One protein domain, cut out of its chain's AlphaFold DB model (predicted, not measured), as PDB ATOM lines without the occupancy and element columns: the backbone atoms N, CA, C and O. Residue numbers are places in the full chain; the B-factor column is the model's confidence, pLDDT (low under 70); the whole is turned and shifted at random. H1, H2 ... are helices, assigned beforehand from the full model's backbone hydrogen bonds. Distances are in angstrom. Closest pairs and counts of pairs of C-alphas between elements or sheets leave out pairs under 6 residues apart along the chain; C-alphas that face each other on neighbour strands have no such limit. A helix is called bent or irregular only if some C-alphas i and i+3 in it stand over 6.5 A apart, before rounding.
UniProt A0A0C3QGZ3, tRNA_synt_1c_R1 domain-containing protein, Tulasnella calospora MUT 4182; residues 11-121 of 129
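This is residues 11 to 121 of the 129 residues of the protein "tRNA_synt_1c_R1 domain-containing protein" of Tulasnella calospora MUT 4182 (UniProt A0A0C3QGZ3). Helices are stacked one after another along a single long axis: H5 lies near the middle, with H6 and H7 side by side with it in an up-and-down bundle of three. H1, H2 and H3 make one end, with H3 crossing H5, while H8 packs crosswise on H7 at the other end. The printed part has 111 residues, with eight named helices, H1 to H8 in chain order, and no named strand; the class is all helix. It is compact, with a radius of gyration of the C-alphas of 13.0 A, and elongated, spanning 40 by 24 by 21 A.

Begin with H1, residues 11 to 21, which touches H2, residues 26 to 33, at a steep tilt of 53 degrees, opposite ways; the closest C-alphas, of Ile 16 and Ala 29, are 5.0 A apart. Next comes H3, residues 36 to 48, which touches H2 only at the corner, C-alphas 33 and 39 being closest at 5.1 A. H4, residues 51 to 54, is close to H3 but not clearly touching, with C-alphas 46 and 52 closest at 7.0 A. Look then at H5, residues 58 to 73, a hub with H3, each touching four helices. H3 touches H5 at a steep tilt of 66 degrees, opposite ways, with C-alphas 42 and 68 closest at 5.0 A. H5 and H6, residues 76 to 87, form a helical hairpin at a shallow tilt of 20 degrees, C-alphas 60 and 86 closest at 6.0 A. H7, residues 94 to 106, touches H5 at a shallow tilt of 28 degrees, the same way, C-alphas 63 and 94 closest at 6.2 A. Last, H8, residues 113 to 119, touches H7 with residues 99 to 103 of H7 alone, at a steep tilt of 62 degrees, C-alphas 99 and 119 closest at 6.8 A. Every O i to N i+4 pair is within hydrogen-bond range in H1, H2, H3, H6, H7 and H8, against 10 of 12 in H5; H4 is too short for such a pair.

Find C-alpha 11 at (18.447, 18.010, -39.332); from there H1 runs 15.4 A. H3 covers 18.2 A, H6 16.2 A and H7 18.5 A. H5 starts at C-alpha 58, (35.225, 20.255, -24.115), and covers 24.9 A; it has a kink of 28 degrees near residue 67 and is irregular, with C-alphas 70 and 73 7.7 A apart. H8 ends at C-alpha 119, (25.400, 31.620, -4.308).

The two C-alphas farthest apart, of Ala 11 and Glu 114, are 41.4 A apart. The printed part has no cut and no long link; H6 to H7 and H7 to H8 are short, the others tight. The mean pLDDT of the printed part is 85.9, and residue 109 alone is under 70.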
ATOM      1  N   ALA A  11      18.614  16.901 -40.270       82.50
ATOM      2  CA  ALA A  11      18.447  18.010 -39.332       82.50
ATOM      3  C   ALA A  11      19.139  17.741 -37.983       82.50
ATOM      4  O   ALA A  11      19.722  18.641 -37.376       82.50
ATOM      5  N   VAL A  12      19.107  16.491 -37.511       84.75
ATOM      6  CA  VAL A  12      19.780  16.079 -36.271       84.75
ATOM      7  C   VAL A  12      21.293  16.028 -36.471       84.75
ATOM      8  O   VAL A  12      22.035  16.492 -35.607       84.75
ATOM      9  N   ALA A  13      21.759  15.529 -37.615       85.81
ATOM     10  CA  ALA A  13      23.176  15.501 -37.955       85.81
ATOM     11  C   ALA A  13      23.780  16.916 -38.029       85.81
ATOM     12  O   ALA A  13      24.867  17.145 -37.499       85.81
ATOM     13  N   GLU A  14      23.060  17.885 -38.606       87.44
ATOM     14  CA  GLU A  14      23.478  19.293 -38.631       87.44
ATOM     15  C   GLU A  14      23.525  19.928 -37.232       87.44
ATOM     16  O   GLU A  14      24.432  20.715 -36.933       87.44
ATOM     17  N   LEU A  15      22.583  19.574 -36.348       87.12
ATOM     18  CA  LEU A  15      22.603  20.001 -34.946       87.12
ATOM     19  C   LEU A  15      23.816  19.428 -34.211       87.12
ATOM     20  O   LEU A  15      24.542  20.175 -33.558       87.12
ATOM     21  N   ILE A  16      24.069  18.127 -34.363       88.75
ATOM     22  CA  ILE A  16      25.223  17.452 -33.761       88.75
ATOM     23  C   ILE A  16      26.521  18.111 -34.239       88.75
ATOM     24  O   ILE A  16      27.313  18.536 -33.402       88.75
ATOM     25  N   ALA A  17      26.690  18.309 -35.549       88.62
ATOM     26  CA  ALA A  17      27.866  18.971 -36.113       88.62
ATOM     27  C   ALA A  17      28.025  20.417 -35.606       88.62
ATOM     28  O   ALA A  17      29.136  20.874 -35.334       88.62
ATOM     29  N   SER A  18      26.916  21.143 -35.428       87.19
ATOM     30  CA  SER A  18      26.930  22.496 -34.859       87.19
ATOM     31  C   SER A  18      27.384  22.507 -33.400       87.19
ATOM     32  O   SER A  18      28.133  23.400 -33.009       87.19
ATOM     33  N   PHE A  19      26.957  21.525 -32.606       88.56
ATOM     34  CA  PHE A  19      27.376  21.362 -31.215       88.56
ATOM     35  C   PHE A  19      28.835  20.915 -31.107       88.56
ATOM     36  O   PHE A  19      29.577  21.456 -30.286       88.56
ATOM     37  N   GLU A  20      29.283  20.014 -31.980       88.69
ATOM     38  CA  GLU A  20      30.694  19.629 -32.090       88.69
ATOM     39  C   GLU A  20      31.580  20.833 -32.446       88.69
ATOM     40  O   GLU A  20      32.625  21.026 -31.829       88.69
ATOM     41  N   ALA A  21      31.125  21.719 -33.339       87.62
ATOM     42  CA  ALA A  21      31.834  22.956 -33.678       87.62
ATOM     43  C   ALA A  21      31.938  23.961 -32.511       87.62
ATOM     44  O   ALA A  21      32.800  24.836 -32.531       87.62
ATOM     45  N   ILE A  22      31.072  23.851 -31.498       84.81
ATOM     46  CA  ILE A  22      31.144  24.642 -30.255       84.81
ATOM     47  C   ILE A  22      32.120  24.002 -29.245       84.81
ATOM     48  O   ILE A  22      32.458  24.619 -28.239       84.81
ATOM     49  N   GLY A  23      32.599  22.781 -29.512       87.00
ATOM     50  CA  GLY A  23      33.548  22.044 -28.675       87.00
ATOM     51  C   GLY A  23      32.934  20.870 -27.910       87.00
ATOM     52  O   GLY A  23      33.604  20.290 -27.058       87.00
ATOM     53  N   LEU A  24      31.669  20.505 -28.160       87.75
ATOM     54  CA  LEU A  24      31.068  19.325 -27.533       87.75
ATOM     55  C   LEU A  24      31.604  18.032 -28.144       87.75
ATOM     56  O   LEU A  24      31.671  17.872 -29.356       87.75
ATOM     57  N   SER A  25      31.873  17.043 -27.296       87.62
ATOM     58  CA  SER A  25      32.097  15.671 -27.747       87.62
ATOM     59  C   SER A  25      30.835  15.113 -28.428       87.62
ATOM     60  O   SER A  25      29.726  15.314 -27.915       87.62
ATOM     61  N   LYS A  26      30.999  14.314 -29.486       86.38
ATOM     62  CA  LYS A  26      29.923  13.602 -30.202       86.38
ATOM     63  C   LYS A  26      28.800  13.005 -29.323       86.38
ATOM     64  O   LYS A  26      27.631  13.243 -29.639       86.38
ATOM     65  N   PRO A  27      29.071  12.272 -28.217       86.31
ATOM     66  CA  PRO A  27      28.003  11.735 -27.366       86.31
ATOM     67  C   PRO A  27      27.162  12.828 -26.692       86.31
ATOM     68  O   PRO A  27      25.940  12.713 -26.651       86.31
ATOM     69  N   LYS A  28      27.782  13.917 -26.221       85.25
ATOM     70  CA  LYS A  28      27.059  15.045 -25.609       85.25
ATOM     71  C   LYS A  28      26.291  15.869 -26.638       85.25
ATOM     72  O   LYS A  28      25.176  16.296 -26.359       85.25
ATOM     73  N   ALA A  29      26.857  16.053 -27.830       87.62
ATOM     74  CA  ALA A  29      26.170  16.697 -28.946       87.62
ATOM     75  C   ALA A  29      24.913  15.908 -29.361       87.62
ATOM     76  O   ALA A  29      23.849  16.487 -29.561       87.62
ATOM     77  N   THR A  30      25.014  14.578 -29.408       87.44
ATOM     78  CA  THR A  30      23.889  13.685 -29.724       87.44
ATOM     79  C   THR A  30      22.804  13.747 -28.648       87.44
ATOM     80  O   THR A  30      21.624  13.823 -28.976       87.44
ATOM     81  N   ASP A  31      23.186  13.764 -27.367       86.06
ATOM     82  CA  ASP A  31      22.229  13.877 -26.261       86.06
ATOM     83  C   ASP A  31      21.508  15.237 -26.254       86.06
ATOM     84  O   ASP A  31      20.286  15.295 -26.122       86.06
ATOM     85  N   ALA A  32      22.231  16.330 -26.527       85.69
ATOM     86  CA  ALA A  32      21.640  17.658 -26.686       85.69
ATOM     87  C   ALA A  32      20.679  17.729 -27.888       85.69
ATOM     88  O   ALA A  32      19.600  18.314 -27.786       85.69
ATOM     89  N   ALA A  33      21.035  17.087 -29.007       87.00
ATOM     90  CA  ALA A  33      20.196  17.001 -30.201       87.00
ATOM     91  C   ALA A  33      18.969  16.087 -30.015       87.00
ATOM     92  O   ALA A  33      18.006  16.187 -30.775       87.00
ATOM     93  N   ARG A  34      18.968  15.228 -28.985       84.19
ATOM     94  CA  ARG A  34      17.863  14.307 -28.679       84.19
ATOM     95  C   ARG A  34      16.557  15.008 -28.371       84.19
ATOM     96  O   ARG A  34      15.482  14.466 -28.626       84.19
ATOM     97  N   ASN A  35      16.651  16.205 -27.809       83.81
ATOM     98  CA  ASN A  35      15.502  16.982 -27.403       83.81
ATOM     99  C   ASN A  35      15.474  18.278 -28.212       83.81
ATOM    100  O   ASN A  35      16.248  19.192 -27.944       83.81
ATOM    101  N   ALA A  36      14.574  18.363 -29.197       81.75
ATOM    102  CA  ALA A  36      14.511  19.489 -30.133       81.75
ATOM    103  C   ALA A  36      14.429  20.856 -29.428       81.75
ATOM    104  O   ALA A  36      15.023  21.826 -29.891       81.75
ATOM    105  N   LYS A  37      13.754  20.922 -28.271       82.75
ATOM    106  CA  LYS A  37      13.687  22.133 -27.444       82.75
ATOM    107  C   LYS A  37      15.057  22.521 -26.876       82.75
ATOM    108  O   LYS A  37      15.453  23.673 -26.986       82.75
ATOM    109  N   ASN A  38      15.793  21.564 -26.313       83.62
ATOM    110  CA  ASN A  38      17.125  21.813 -25.749       83.62
ATOM    111  C   ASN A  38      18.127  22.154 -26.854       83.62
ATOM    112  O   ASN A  38      18.961  23.037 -26.674       83.62
ATOM    113  N   ALA A  39      18.010  21.491 -28.007       86.19
ATOM    114  CA  ALA A  39      18.829  21.762 -29.176       86.19
ATOM    115  C   ALA A  39      18.623  23.192 -29.703       86.19
ATOM    116  O   ALA A  39      19.599  23.883 -29.989       86.19
ATOM    117  N   ALA A  40      17.368  23.653 -29.774       87.12
ATOM    118  CA  ALA A  40      17.040  25.030 -30.135       87.12
ATOM    119  C   ALA A  40      17.636  26.027 -29.129       87.12
ATOM    120  O   ALA A  40      18.389  26.908 -29.535       87.12
ATOM    121  N   THR A  41      17.414  25.819 -27.825       87.38
ATOM    122  CA  THR A  41      17.979  26.673 -26.766       87.38
ATOM    123  C   THR A  41      19.506  26.743 -26.837       87.38
ATOM    124  O   THR A  41      20.083  27.822 -26.731       87.38
ATOM    125  N   LEU A  42      20.183  25.605 -27.029       87.62
ATOM    126  CA  LEU A  42      21.643  25.548 -27.123       87.62
ATOM    127  C   LEU A  42      22.158  26.307 -28.348       87.62
ATOM    128  O   LEU A  42      23.164  27.012 -28.258       87.62
ATOM    129  N   LYS A  43      21.465  26.177 -29.483       87.06
ATOM    130  CA  LYS A  43      21.803  26.889 -30.713       87.06
ATOM    131  C   LYS A  43      21.633  28.400 -30.538       87.06
ATOM    132  O   LYS A  43      22.577  29.133 -30.820       87.06
ATOM    133  N   GLU A  44      20.506  28.845 -29.985       87.25
ATOM    134  CA  GLU A  44      20.263  30.263 -29.688       87.25
ATOM    135  C   GLU A  44      21.335  30.834 -28.757       87.25
ATOM    136  O   GLU A  44      21.905  31.887 -29.037       87.25
ATOM    137  N   ILE A  45      21.670  30.111 -27.684       86.56
ATOM    138  CA  ILE A  45      22.742  30.489 -26.759       86.56
ATOM    139  C   ILE A  45      24.072  30.645 -27.502       86.56
ATOM    140  O   ILE A  45      24.782  31.637 -27.310       86.56
ATOM    141  N   ALA A  46      24.419  29.672 -28.344       85.25
ATOM    142  CA  ALA A  46      25.676  29.674 -29.074       85.25
ATOM    143  C   ALA A  46      25.781  30.830 -30.072       85.25
ATOM    144  O   ALA A  46      26.867  31.393 -30.229       85.25
ATOM    145  N   GLU A  47      24.670  31.194 -30.714       86.00
ATOM    146  CA  GLU A  47      24.578  32.333 -31.629       86.00
ATOM    147  C   GLU A  47      24.645  33.667 -30.870       86.00
ATOM    148  O   GLU A  47      25.457  34.522 -31.220       86.00
ATOM    149  N   GLN A  48      23.885  33.822 -29.781       82.69
ATOM    150  CA  GLN A  48      23.851  35.055 -28.983       82.69
ATOM    151  C   GLN A  48      25.187  35.383 -28.318       82.69
ATOM    152  O   GLN A  48      25.564  36.548 -28.207       82.69
ATOM    153  N   THR A  49      25.912  34.363 -27.865       80.12
ATOM    154  CA  THR A  49      27.175  34.545 -27.130       80.12
ATOM    155  C   THR A  49      28.415  34.312 -27.990       80.12
ATOM    156  O   THR A  49      29.537  34.363 -27.478       80.12
ATOM    157  N   ASN A  50      28.211  34.082 -29.292       81.44
ATOM    158  CA  ASN A  50      29.243  33.812 -30.286       81.44
ATOM    159  C   ASN A  50      30.241  32.733 -29.821       81.44
ATOM    160  O   ASN A  50      31.461  32.897 -29.887       81.44
ATOM    161  N   LEU A  51      29.721  31.607 -29.316       77.31
ATOM    162  CA  LEU A  51      30.559  30.555 -28.723       77.31
ATOM    163  C   LEU A  51      31.545  29.947 -29.713       77.31
ATOM    164  O   LEU A  51      32.655  29.591 -29.326       77.31
ATOM    165  N   LYS A  52      31.154  29.878 -30.990       71.62
ATOM    166  CA  LYS A  52      32.021  29.405 -32.075       71.62
ATOM    167  C   LYS A  52      33.305  30.237 -32.183       71.62
ATOM    168  O   LYS A  52      34.353  29.680 -32.482       71.62
ATOM    169  N   GLY A  53      33.240  31.540 -31.899       70.62
ATOM    170  CA  GLY A  53      34.410  32.420 -31.875       70.62
ATOM    171  C   GLY A  53      35.215  32.370 -30.572       70.62
ATOM    172  O   GLY A  53      36.382  32.749 -30.574       70.62
ATOM    173  N   LYS A  54      34.625  31.895 -29.464       73.75
ATOM    174  CA  LYS A  54      35.289  31.852 -28.148       73.75
ATOM    175  C   LYS A  54      36.226  30.657 -27.956       73.75
ATOM    176  O   LYS A  54      37.047  30.698 -27.048       73.75
ATOM    177  N   GLY A  55      36.111  29.610 -28.777       76.25
ATOM    178  CA  GLY A  55      36.982  28.433 -28.690       76.25
ATOM    179  C   GLY A  55      36.861  27.702 -27.350       76.25
ATOM    180  O   GLY A  55      37.867  27.446 -26.690       76.25
ATOM    181  N   LEU A  56      35.629  27.403 -26.925       84.19
ATOM    182  CA  LEU A  56      35.389  26.677 -25.677       84.19
ATOM    183  C   LEU A  56      36.087  25.313 -25.699       84.19
ATOM    184  O   LEU A  56      36.048  24.586 -26.692       84.19
ATOM    185  N   ASN A  57      36.680  24.934 -24.569       86.69
ATOM    186  CA  ASN A  57      37.162  23.569 -24.396       86.69
ATOM    187  C   ASN A  57      35.992  22.596 -24.153       86.69
ATOM    188  O   ASN A  57      34.879  23.001 -23.816       86.69
ATOM    189  N   GLU A  58      36.257  21.292 -24.260       86.56
ATOM    190  CA  GLU A  58      35.225  20.255 -24.115       86.56
ATOM    191  C   GLU A  58      34.463  20.340 -22.782       86.56
ATOM    192  O   GLU A  58      33.245  20.149 -22.734       86.56
ATOM    193  N   LYS A  59      35.156  20.696 -21.690       88.69
ATOM    194  CA  LYS A  59      34.524  20.876 -20.377       88.69
ATOM    195  C   LYS A  59      33.536  22.037 -20.408       88.69
ATOM    196  O   LYS A  59      32.380  21.843 -20.044       88.69
ATOM    197  N   GLN A  60      33.960  23.203 -20.885       91.06
ATOM    198  CA  GLN A  60      33.123  24.395 -21.003       91.06
ATOM    199  C   GLN A  60      31.936  24.165 -21.936       91.06
ATOM    200  O   GLN A  60      30.799  24.415 -21.545       91.06
ATOM    201  N   ALA A  61      32.171  23.623 -23.131       90.00
ATOM    202  CA  ALA A  61      31.110  23.307 -24.081       90.00
ATOM    203  C   ALA A  61      30.094  22.333 -23.465       90.00
ATOM    204  O   ALA A  61      28.882  22.484 -23.633       90.00
ATOM    205  N   SER A  62      30.572  21.378 -22.661       90.25
ATOM    206  CA  SER A  62      29.686  20.478 -21.937       90.25
ATOM    207  C   SER A  62      28.858  21.143 -20.840       90.25
ATOM    208  O   SER A  62      27.690  20.791 -20.690       90.25
ATOM    209  N   LEU A  63      29.410  22.128 -20.126       91.94
ATOM    210  CA  LEU A  63      28.664  22.934 -19.157       91.94
ATOM    211  C   LEU A  63      27.584  23.771 -19.848       91.94
ATOM    212  O   LEU A  63      26.471  23.859 -19.339       91.94
ATOM    213  N   VAL A  64      27.877  24.330 -21.027       90.81
ATOM    214  CA  VAL A  64      26.890  25.077 -21.823       90.81
ATOM    215  C   VAL A  64      25.755  24.167 -22.303       90.81
ATOM    216  O   VAL A  64      24.591  24.556 -22.236       90.81
ATOM    217  N   ALA A  65      26.045  22.938 -22.738       89.25
ATOM    218  CA  ALA A  65      24.977  21.998 -23.086       89.25
ATOM    219  C   ALA A  65      24.109  21.643 -21.871       89.25
ATOM    220  O   ALA A  65      22.884  21.638 -21.971       89.25
ATOM    221  N   THR A  66      24.720  21.424 -20.703       90.62
ATOM    222  CA  THR A  66      23.984  21.223 -19.448       90.62
ATOM    223  C   THR A  66      23.155  22.450 -19.055       90.62
ATOM    224  O   THR A  66      22.040  22.302 -18.555       90.62
ATOM    225  N   LEU A  67      23.650  23.660 -19.320       90.81
ATOM    226  CA  LEU A  67      22.887  24.891 -19.146       90.81
ATOM    227  C   LEU A  67      21.661  24.923 -20.061       90.81
ATOM    228  O   LEU A  67      20.578  25.211 -19.576       90.81
ATOM    229  N   ALA A  68      21.790  24.603 -21.350       89.12
ATOM    230  CA  ALA A  68      20.665  24.651 -22.289       89.12
ATOM    231  C   ALA A  68      19.501  23.720 -21.900       89.12
ATOM    232  O   ALA A  68      18.346  24.016 -22.205       89.12
ATOM    233  N   ILE A  69      19.800  22.622 -21.198       88.50
ATOM    234  CA  ILE A  69      18.796  21.705 -20.642       88.50
ATOM    235  C   ILE A  69      18.061  22.344 -19.453       88.50
ATOM    236  O   ILE A  69      16.853  22.170 -19.311       88.50
ATOM    237  N   GLN A  70      18.778  23.075 -18.597       88.12
ATOM    238  CA  GLN A  70      18.245  23.632 -17.347       88.12
ATOM    239  C   GLN A  70      17.625  25.024 -17.521       88.12
ATOM    240  O   GLN A  70      16.629  25.341 -16.890       88.12
ATOM    241  N   ALA A  71      18.164  25.843 -18.418       84.38
ATOM    242  CA  ALA A  71      17.793  27.241 -18.602       84.38
ATOM    243  C   ALA A  71      16.538  27.451 -19.457       84.38
ATOM    244  O   ALA A  71      16.312  28.551 -19.959       84.38
ATOM    245  N   GLY A  72      15.717  26.416 -19.657       79.25
ATOM    246  CA  GLY A  72      14.513  26.497 -20.487       79.25
ATOM    247  C   GLY A  72      13.485  27.524 -19.995       79.25
ATOM    248  O   GLY A  72      12.691  28.005 -20.800       79.25
ATOM    249  N   SER A  73      13.521  27.862 -18.705       82.25
ATOM    250  CA  SER A  73      12.716  28.885 -18.022       82.25
ATOM    251  C   SER A  73      13.341  30.285 -18.033       82.25
ATOM    252  O   SER A  73      12.612  31.264 -17.917       82.25
ATOM    253  N   LEU A  74      14.663  30.390 -18.196       85.50
ATOM    254  CA  LEU A  74      15.397  31.658 -18.174       85.50
ATOM    255  C   LEU A  74      15.238  32.459 -19.468       85.50
ATOM    256  O   LEU A  74      15.115  31.875 -20.550       85.50
ATOM    257  N   GLY A  75      15.336  33.785 -19.370       84.19
ATOM    258  CA  GLY A  75      15.454  34.671 -20.522       84.19
ATOM    259  C   GLY A  75      16.799  34.555 -21.250       84.19
ATOM    260  O   GLY A  75      17.777  33.978 -20.765       84.19
ATOM    261  N   SER A  76      16.853  35.121 -22.458       83.56
ATOM    262  CA  SER A  76      18.062  35.170 -23.296       83.56
ATOM    263  C   SER A  76      19.246  35.842 -22.591       83.56
ATOM    264  O   SER A  76      20.378  35.373 -22.698       83.56
ATOM    265  N   ASN A  77      18.990  36.909 -21.829       84.44
ATOM    266  CA  ASN A  77      20.033  37.670 -21.141       84.44
ATOM    267  C   ASN A  77      20.646  36.868 -19.988       84.44
ATOM    268  O   ASN A  77      21.868  36.793 -19.871       84.44
ATOM    269  N   GLU A  78      19.813  36.219 -19.176       88.44
ATOM    270  CA  GLU A  78      20.252  35.370 -18.068       88.44
ATOM    271  C   GLU A  78      21.092  34.193 -18.574       88.44
ATOM    272  O   GLU A  78      22.182  33.924 -18.065       88.44
ATOM    273  N   ARG A  79      20.643  33.537 -19.652       89.00
ATOM    274  CA  ARG A  79      21.413  32.477 -20.321       89.00
ATOM    275  C   ARG A  79      22.774  32.986 -20.787       89.00
ATOM    276  O   ARG A  79      23.791  32.347 -20.515       89.00
ATOM    277  N   ALA A  80      22.807  34.133 -21.465       87.50
ATOM    278  CA  ALA A  80      24.041  34.727 -21.966       87.50
ATOM    279  C   ALA A  80      25.023  35.089 -20.837       87.50
ATOM    280  O   ALA A  80      26.238  34.918 -20.995       87.50
ATOM    281  N   HIS A  81      24.507  35.528 -19.686       87.94
ATOM    282  CA  HIS A  81      25.307  35.821 -18.500       87.94
ATOM    283  C   HIS A  81      26.018  34.564 -17.973       87.94
ATOM    284  O   HIS A  81      27.244  34.553 -17.848       87.94
ATOM    285  N   ILE A  82      25.286  33.458 -17.784       90.31
ATOM    286  CA  ILE A  82      25.873  32.183 -17.327       90.31
ATOM    287  C   ILE A  82      26.927  31.678 -18.320       90.31
ATOM    288  O   ILE A  82      28.015  31.253 -17.933       90.31
ATOM    289  N   VAL A  83      26.638  31.748 -19.618       90.00
ATOM    290  CA  VAL A  83      27.555  31.288 -20.673       90.00
ATOM    291  C   VAL A  83      28.845  32.098 -20.688       90.00
ATOM    292  O   VAL A  83      29.928  31.546 -20.905       90.00
ATOM    293  N   THR A  84      28.748  33.400 -20.429       87.69
ATOM    294  CA  THR A  84      29.918  34.262 -20.256       87.69
ATOM    295  C   THR A  84      30.719  33.823 -19.035       87.69
ATOM    296  O   THR A  84      31.914  33.585 -19.177       87.69
ATOM    297  N   GLY A  85      30.067  33.548 -17.901       88.44
ATOM    298  CA  GLY A  85      30.723  32.982 -16.718       88.44
ATOM    299  C   GLY A  85      31.427  31.641 -16.974       88.44
ATOM    300  O   GLY A  85      32.530  31.419 -16.475       88.44
ATOM    301  N   ILE A  86      30.853  30.754 -17.793       90.62
ATOM    302  CA  ILE A  86      31.506  29.497 -18.210       90.62
ATOM    303  C   ILE A  86      32.717  29.785 -19.110       90.62
ATOM    304  O   ILE A  86      33.786  29.198 -18.930       90.62
ATOM    305  N   SER A  87      32.565  30.701 -20.070       86.88
ATOM    306  CA  SER A  87      33.620  31.075 -21.023       86.88
ATOM    307  C   SER A  87      34.825  31.707 -20.322       86.88
ATOM    308  O   SER A  87      35.963  31.393 -20.651       86.88
ATOM    309  N   GLU A  88      34.571  32.551 -19.321       85.69
ATOM    310  CA  GLU A  88      35.585  33.185 -18.469       85.69
ATOM    311  C   GLU A  88      36.170  32.223 -17.423       85.69
ATOM    312  O   GLU A  88      37.131  32.553 -16.733       85.69
ATOM    313  N   GLY A  89      35.597  31.024 -17.281       84.88
ATOM    314  CA  GLY A  89      36.025  30.045 -16.290       84.88
ATOM    315  C   GLY A  89      35.627  30.399 -14.857       84.88
ATOM    316  O   GLY A  89      36.179  29.814 -13.930       84.88
ATOM    317  N   LYS A  90      34.670  31.313 -14.647       85.88
ATOM    318  CA  LYS A  90      34.032  31.552 -13.340       85.88
ATOM    319  C   LYS A  90      33.223  30.324 -12.907       85.88
ATOM    320  O   LYS A  90      33.348  29.863 -11.776       85.88
ATOM    321  N   LEU A  91      32.455  29.760 -13.842       90.06
ATOM    322  CA  LEU A  91      31.661  28.543 -13.655       90.06
ATOM    323  C   LEU A  91      32.402  27.346 -14.257       90.06
ATOM    324  O   LEU A  91      32.578  27.251 -15.472       90.06
ATOM    325  N   LYS A  92      32.855  26.431 -13.398       89.56
ATOM    326  CA  LYS A  92      33.721  25.292 -13.750       89.56
ATOM    327  C   LYS A  92      33.050  23.931 -13.566       89.56
ATOM    328  O   LYS A  92      33.577  22.934 -14.061       89.56
ATOM    329  N   SER A  93      31.906  23.889 -12.888       91.00
ATOM    330  CA  SER A  93      31.207  22.652 -12.534       91.00
ATOM    331  C   SER A  93      29.712  22.747 -12.807       91.00
ATOM    332  O   SER A  93      29.133  23.831 -12.782       91.00
ATOM    333  N   VAL A  94      29.082  21.589 -13.024       90.12
ATOM    334  CA  VAL A  94      27.635  21.487 -13.265       90.12
ATOM    335  C   VAL A  94      26.843  22.071 -12.097       90.12
ATOM    336  O   VAL A  94      25.919  22.834 -12.344       90.12
ATOM    337  N   ASP A  95      27.251  21.813 -10.851       90.75
ATOM    338  CA  ASP A  95      26.589  22.366  -9.663       90.75
ATOM    339  C   ASP A  95      26.559  23.899  -9.657       90.75
ATOM    340  O   ASP A  95      25.533  24.492  -9.334       90.75
ATOM    341  N   GLN A  96      27.648  24.549 -10.085       91.19
ATOM    342  CA  GLN A  96      27.712  26.013 -10.168       91.19
ATOM    343  C   GLN A  96      26.784  26.547 -11.264       91.19
ATOM    344  O   GLN A  96      26.140  27.572 -11.083       91.19
ATOM    345  N   VAL A  97      26.676  25.835 -12.393       92.00
ATOM    346  CA  VAL A  97      25.725  26.173 -13.465       92.00
ATOM    347  C   VAL A  97      24.285  25.997 -12.983       92.00
ATOM    348  O   VAL A  97      23.453  26.865 -13.223       92.00
ATOM    349  N   SER A  98      23.978  24.910 -12.278       91.06
ATOM    350  CA  SER A  98      22.650  24.666 -11.710       91.06
ATOM    351  C   SER A  98      22.273  25.703 -10.647       91.06
ATOM    352  O   SER A  98      21.125  26.141 -10.610       91.06
ATOM    353  N   ALA A  99      23.222  26.115  -9.800       91.06
ATOM    354  CA  ALA A  99      23.031  27.198  -8.837       91.06
ATOM    355  C   ALA A  99      22.779  28.536  -9.547       91.06
ATOM    356  O   ALA A  99      21.815  29.220  -9.217       91.06
ATOM    357  N   ALA A 100      23.563  28.847 -10.583       90.62
ATOM    358  CA  ALA A 100      23.386  30.047 -11.394       90.62
ATOM    359  C   ALA A 100      22.010  30.106 -12.057       90.62
ATOM    360  O   ALA A 100      21.373  31.155 -12.056       90.62
ATOM    361  N   VAL A 101      21.529  28.976 -12.588       91.12
ATOM    362  CA  VAL A 101      20.182  28.905 -13.163       91.12
ATOM    363  C   VAL A 101      19.134  29.231 -12.107       91.12
ATOM    364  O   VAL A 101      18.343  30.142 -12.317       91.12
ATOM    365  N   LYS A 102      19.179  28.563 -10.949       89.94
ATOM    366  CA  LYS A 102      18.223  28.797  -9.857       89.94
ATOM    367  C   LYS A 102      18.262  30.231  -9.334       89.94
ATOM    368  O   LYS A 102      17.212  30.797  -9.045       89.94
ATOM    369  N   TYR A 103      19.456  30.808  -9.217       89.81
ATOM    370  CA  TYR A 103      19.621  32.189  -8.785       89.81
ATOM    371  C   TYR A 103      18.946  33.139  -9.771       89.81
ATOM    372  O   TYR A 103      18.123  33.943  -9.361       89.81
ATOM    373  N   LEU A 104      19.206  32.998 -11.074       89.38
ATOM    374  CA  LEU A 104      18.610  33.864 -12.098       89.38
ATOM    375  C   LEU A 104      17.107  33.626 -12.302       89.38
ATOM    376  O   LEU A 104      16.399  34.541 -12.709       89.38
ATOM    377  N   GLU A 105      16.602  32.428 -11.995       88.00
ATOM    378  CA  GLU A 105      15.159  32.156 -11.964       88.00
ATOM    379  C   GLU A 105      14.460  32.924 -10.833       88.00
ATOM    380  O   GLU A 105      13.334  33.390 -11.009       88.00
ATOM    381  N   ALA A 106      15.111  33.056  -9.676       87.19
ATOM    382  CA  ALA A 106      14.580  33.775  -8.518       87.19
ATOM    383  C   ALA A 106      14.893  35.285  -8.543       87.19
ATOM    384  O   ALA A 106      14.120  36.082  -8.012       87.19
ATOM    385  N   HIS A 107      15.998  35.673  -9.182       83.38
ATOM    386  CA  HIS A 107      16.536  37.029  -9.253       83.38
ATOM    387  C   HIS A 107      16.731  37.438 -10.722       83.38
ATOM    388  O   HIS A 107      17.849  37.389 -11.248       83.38
ATOM    389  N   PRO A 108      15.648  37.830 -11.417       74.19
ATOM    390  CA  PRO A 108      15.758  38.391 -12.755       74.19
ATOM    391  C   PRO A 108      16.532  39.720 -12.723       74.19
ATOM    392  O   PRO A 108      16.590  40.398 -11.698       74.19
ATOM    393  N   ALA A 109      17.123  40.093 -13.860       69.25
ATOM    394  CA  ALA A 109      18.036  41.230 -13.973       69.25
ATOM    395  C   ALA A 109      17.493  42.548 -13.363       69.25
ATOM    396  O   ALA A 109      16.304  42.847 -13.522       69.25
ATOM    397  N   PRO A 110      18.363  43.393 -12.763       76.56
ATOM    398  CA  PRO A 110      19.831  43.313 -12.752       76.56
ATOM    399  C   PRO A 110      20.394  42.287 -11.754       76.56
ATOM    400  O   PRO A 110      19.937  42.193 -10.622       76.56
ATOM    401  N   VAL A 111      21.399  41.526 -12.196       80.50
ATOM    402  CA  VAL A 111      22.071  40.487 -11.399       80.50
ATOM    403  C   VAL A 111      23.080  41.150 -10.465       80.50
ATOM    404  O   VAL A 111      23.951  41.883 -10.936       80.50
ATOM    405  N   ASP A 112      22.982  40.885  -9.165       84.12
ATOM    406  CA  ASP A 112      24.023  41.258  -8.209       84.12
ATOM    407  C   ASP A 112      25.195  40.282  -8.362       84.12
ATOM    408  O   ASP A 112      25.081  39.106  -8.019       84.12
ATOM    409  N   GLU A 113      26.311  40.735  -8.941       81.94
ATOM    410  CA  GLU A 113      27.454  39.849  -9.184       81.94
ATOM    411  C   GLU A 113      28.093  39.336  -7.885       81.94
ATOM    412  O   GLU A 113      28.621  38.225  -7.882       81.94
ATOM    413  N   GLU A 114      28.061  40.086  -6.777       83.12
ATOM    414  CA  GLU A 114      28.634  39.622  -5.506       83.12
ATOM    415  C   GLU A 114      27.784  38.501  -4.907       83.12
ATOM    416  O   GLU A 114      28.313  37.451  -4.524       83.12
ATOM    417  N   GLU A 115      26.465  38.692  -4.875       83.94
ATOM    418  CA  GLU A 115      25.535  37.678  -4.389       83.94
ATOM    419  C   GLU A 115      25.490  36.464  -5.323       83.94
ATOM    420  O   GLU A 115      25.615  35.332  -4.856       83.94
ATOM    421  N   PHE A 116      25.436  36.680  -6.641       86.38
ATOM    422  CA  PHE A 116      25.516  35.617  -7.641       86.38
ATOM    423  C   PHE A 116      26.782  34.778  -7.461       86.38
ATOM    424  O   PHE A 116      26.716  33.550  -7.421       86.38
ATOM    425  N   ASN A 117      27.946  35.420  -7.319       84.25
ATOM    426  CA  ASN A 117      29.204  34.706  -7.123       84.25
ATOM    427  C   ASN A 117      29.200  33.911  -5.813       84.25
ATOM    428  O   ASN A 117      29.698  32.784  -5.781       84.25
ATOM    429  N   LYS A 118      28.613  34.454  -4.746       84.12
ATOM    430  CA  LYS A 118      28.487  33.765  -3.460       84.12
ATOM    431  C   LYS A 118      27.576  32.537  -3.556       84.12
ATOM    432  O   LYS A 118      27.991  31.452  -3.152       84.12
ATOM    433  N   GLU A 119      26.394  32.688  -4.144       84.94
ATOM    434  CA  GLU A 119      25.400  31.620  -4.308       84.94
ATOM    435  C   GLU A 119      25.872  30.534  -5.287       84.94
ATOM    436  O   GLU A 119      25.664  29.342  -5.065       84.94
ATOM    437  N   CYS A 120      26.594  30.920  -6.342       85.50
ATOM    438  CA  CYS A 120      27.153  29.988  -7.324       85.50
ATOM    439  C   CYS A 120      28.487  29.361  -6.882       85.50
ATOM    440  O   CYS A 120      29.094  28.593  -7.636       85.50
ATOM    441  N   GLY A 121      28.991  29.696  -5.688       77.19
ATOM    442  CA  GLY A 121      30.269  29.193  -5.183       77.19
ATOM    443  C   GLY A 121      31.475  29.638  -6.020       77.19
ATOM    444  O   GLY A 121      32.470  28.918  -6.117       77.19
TER     445      GLY A 121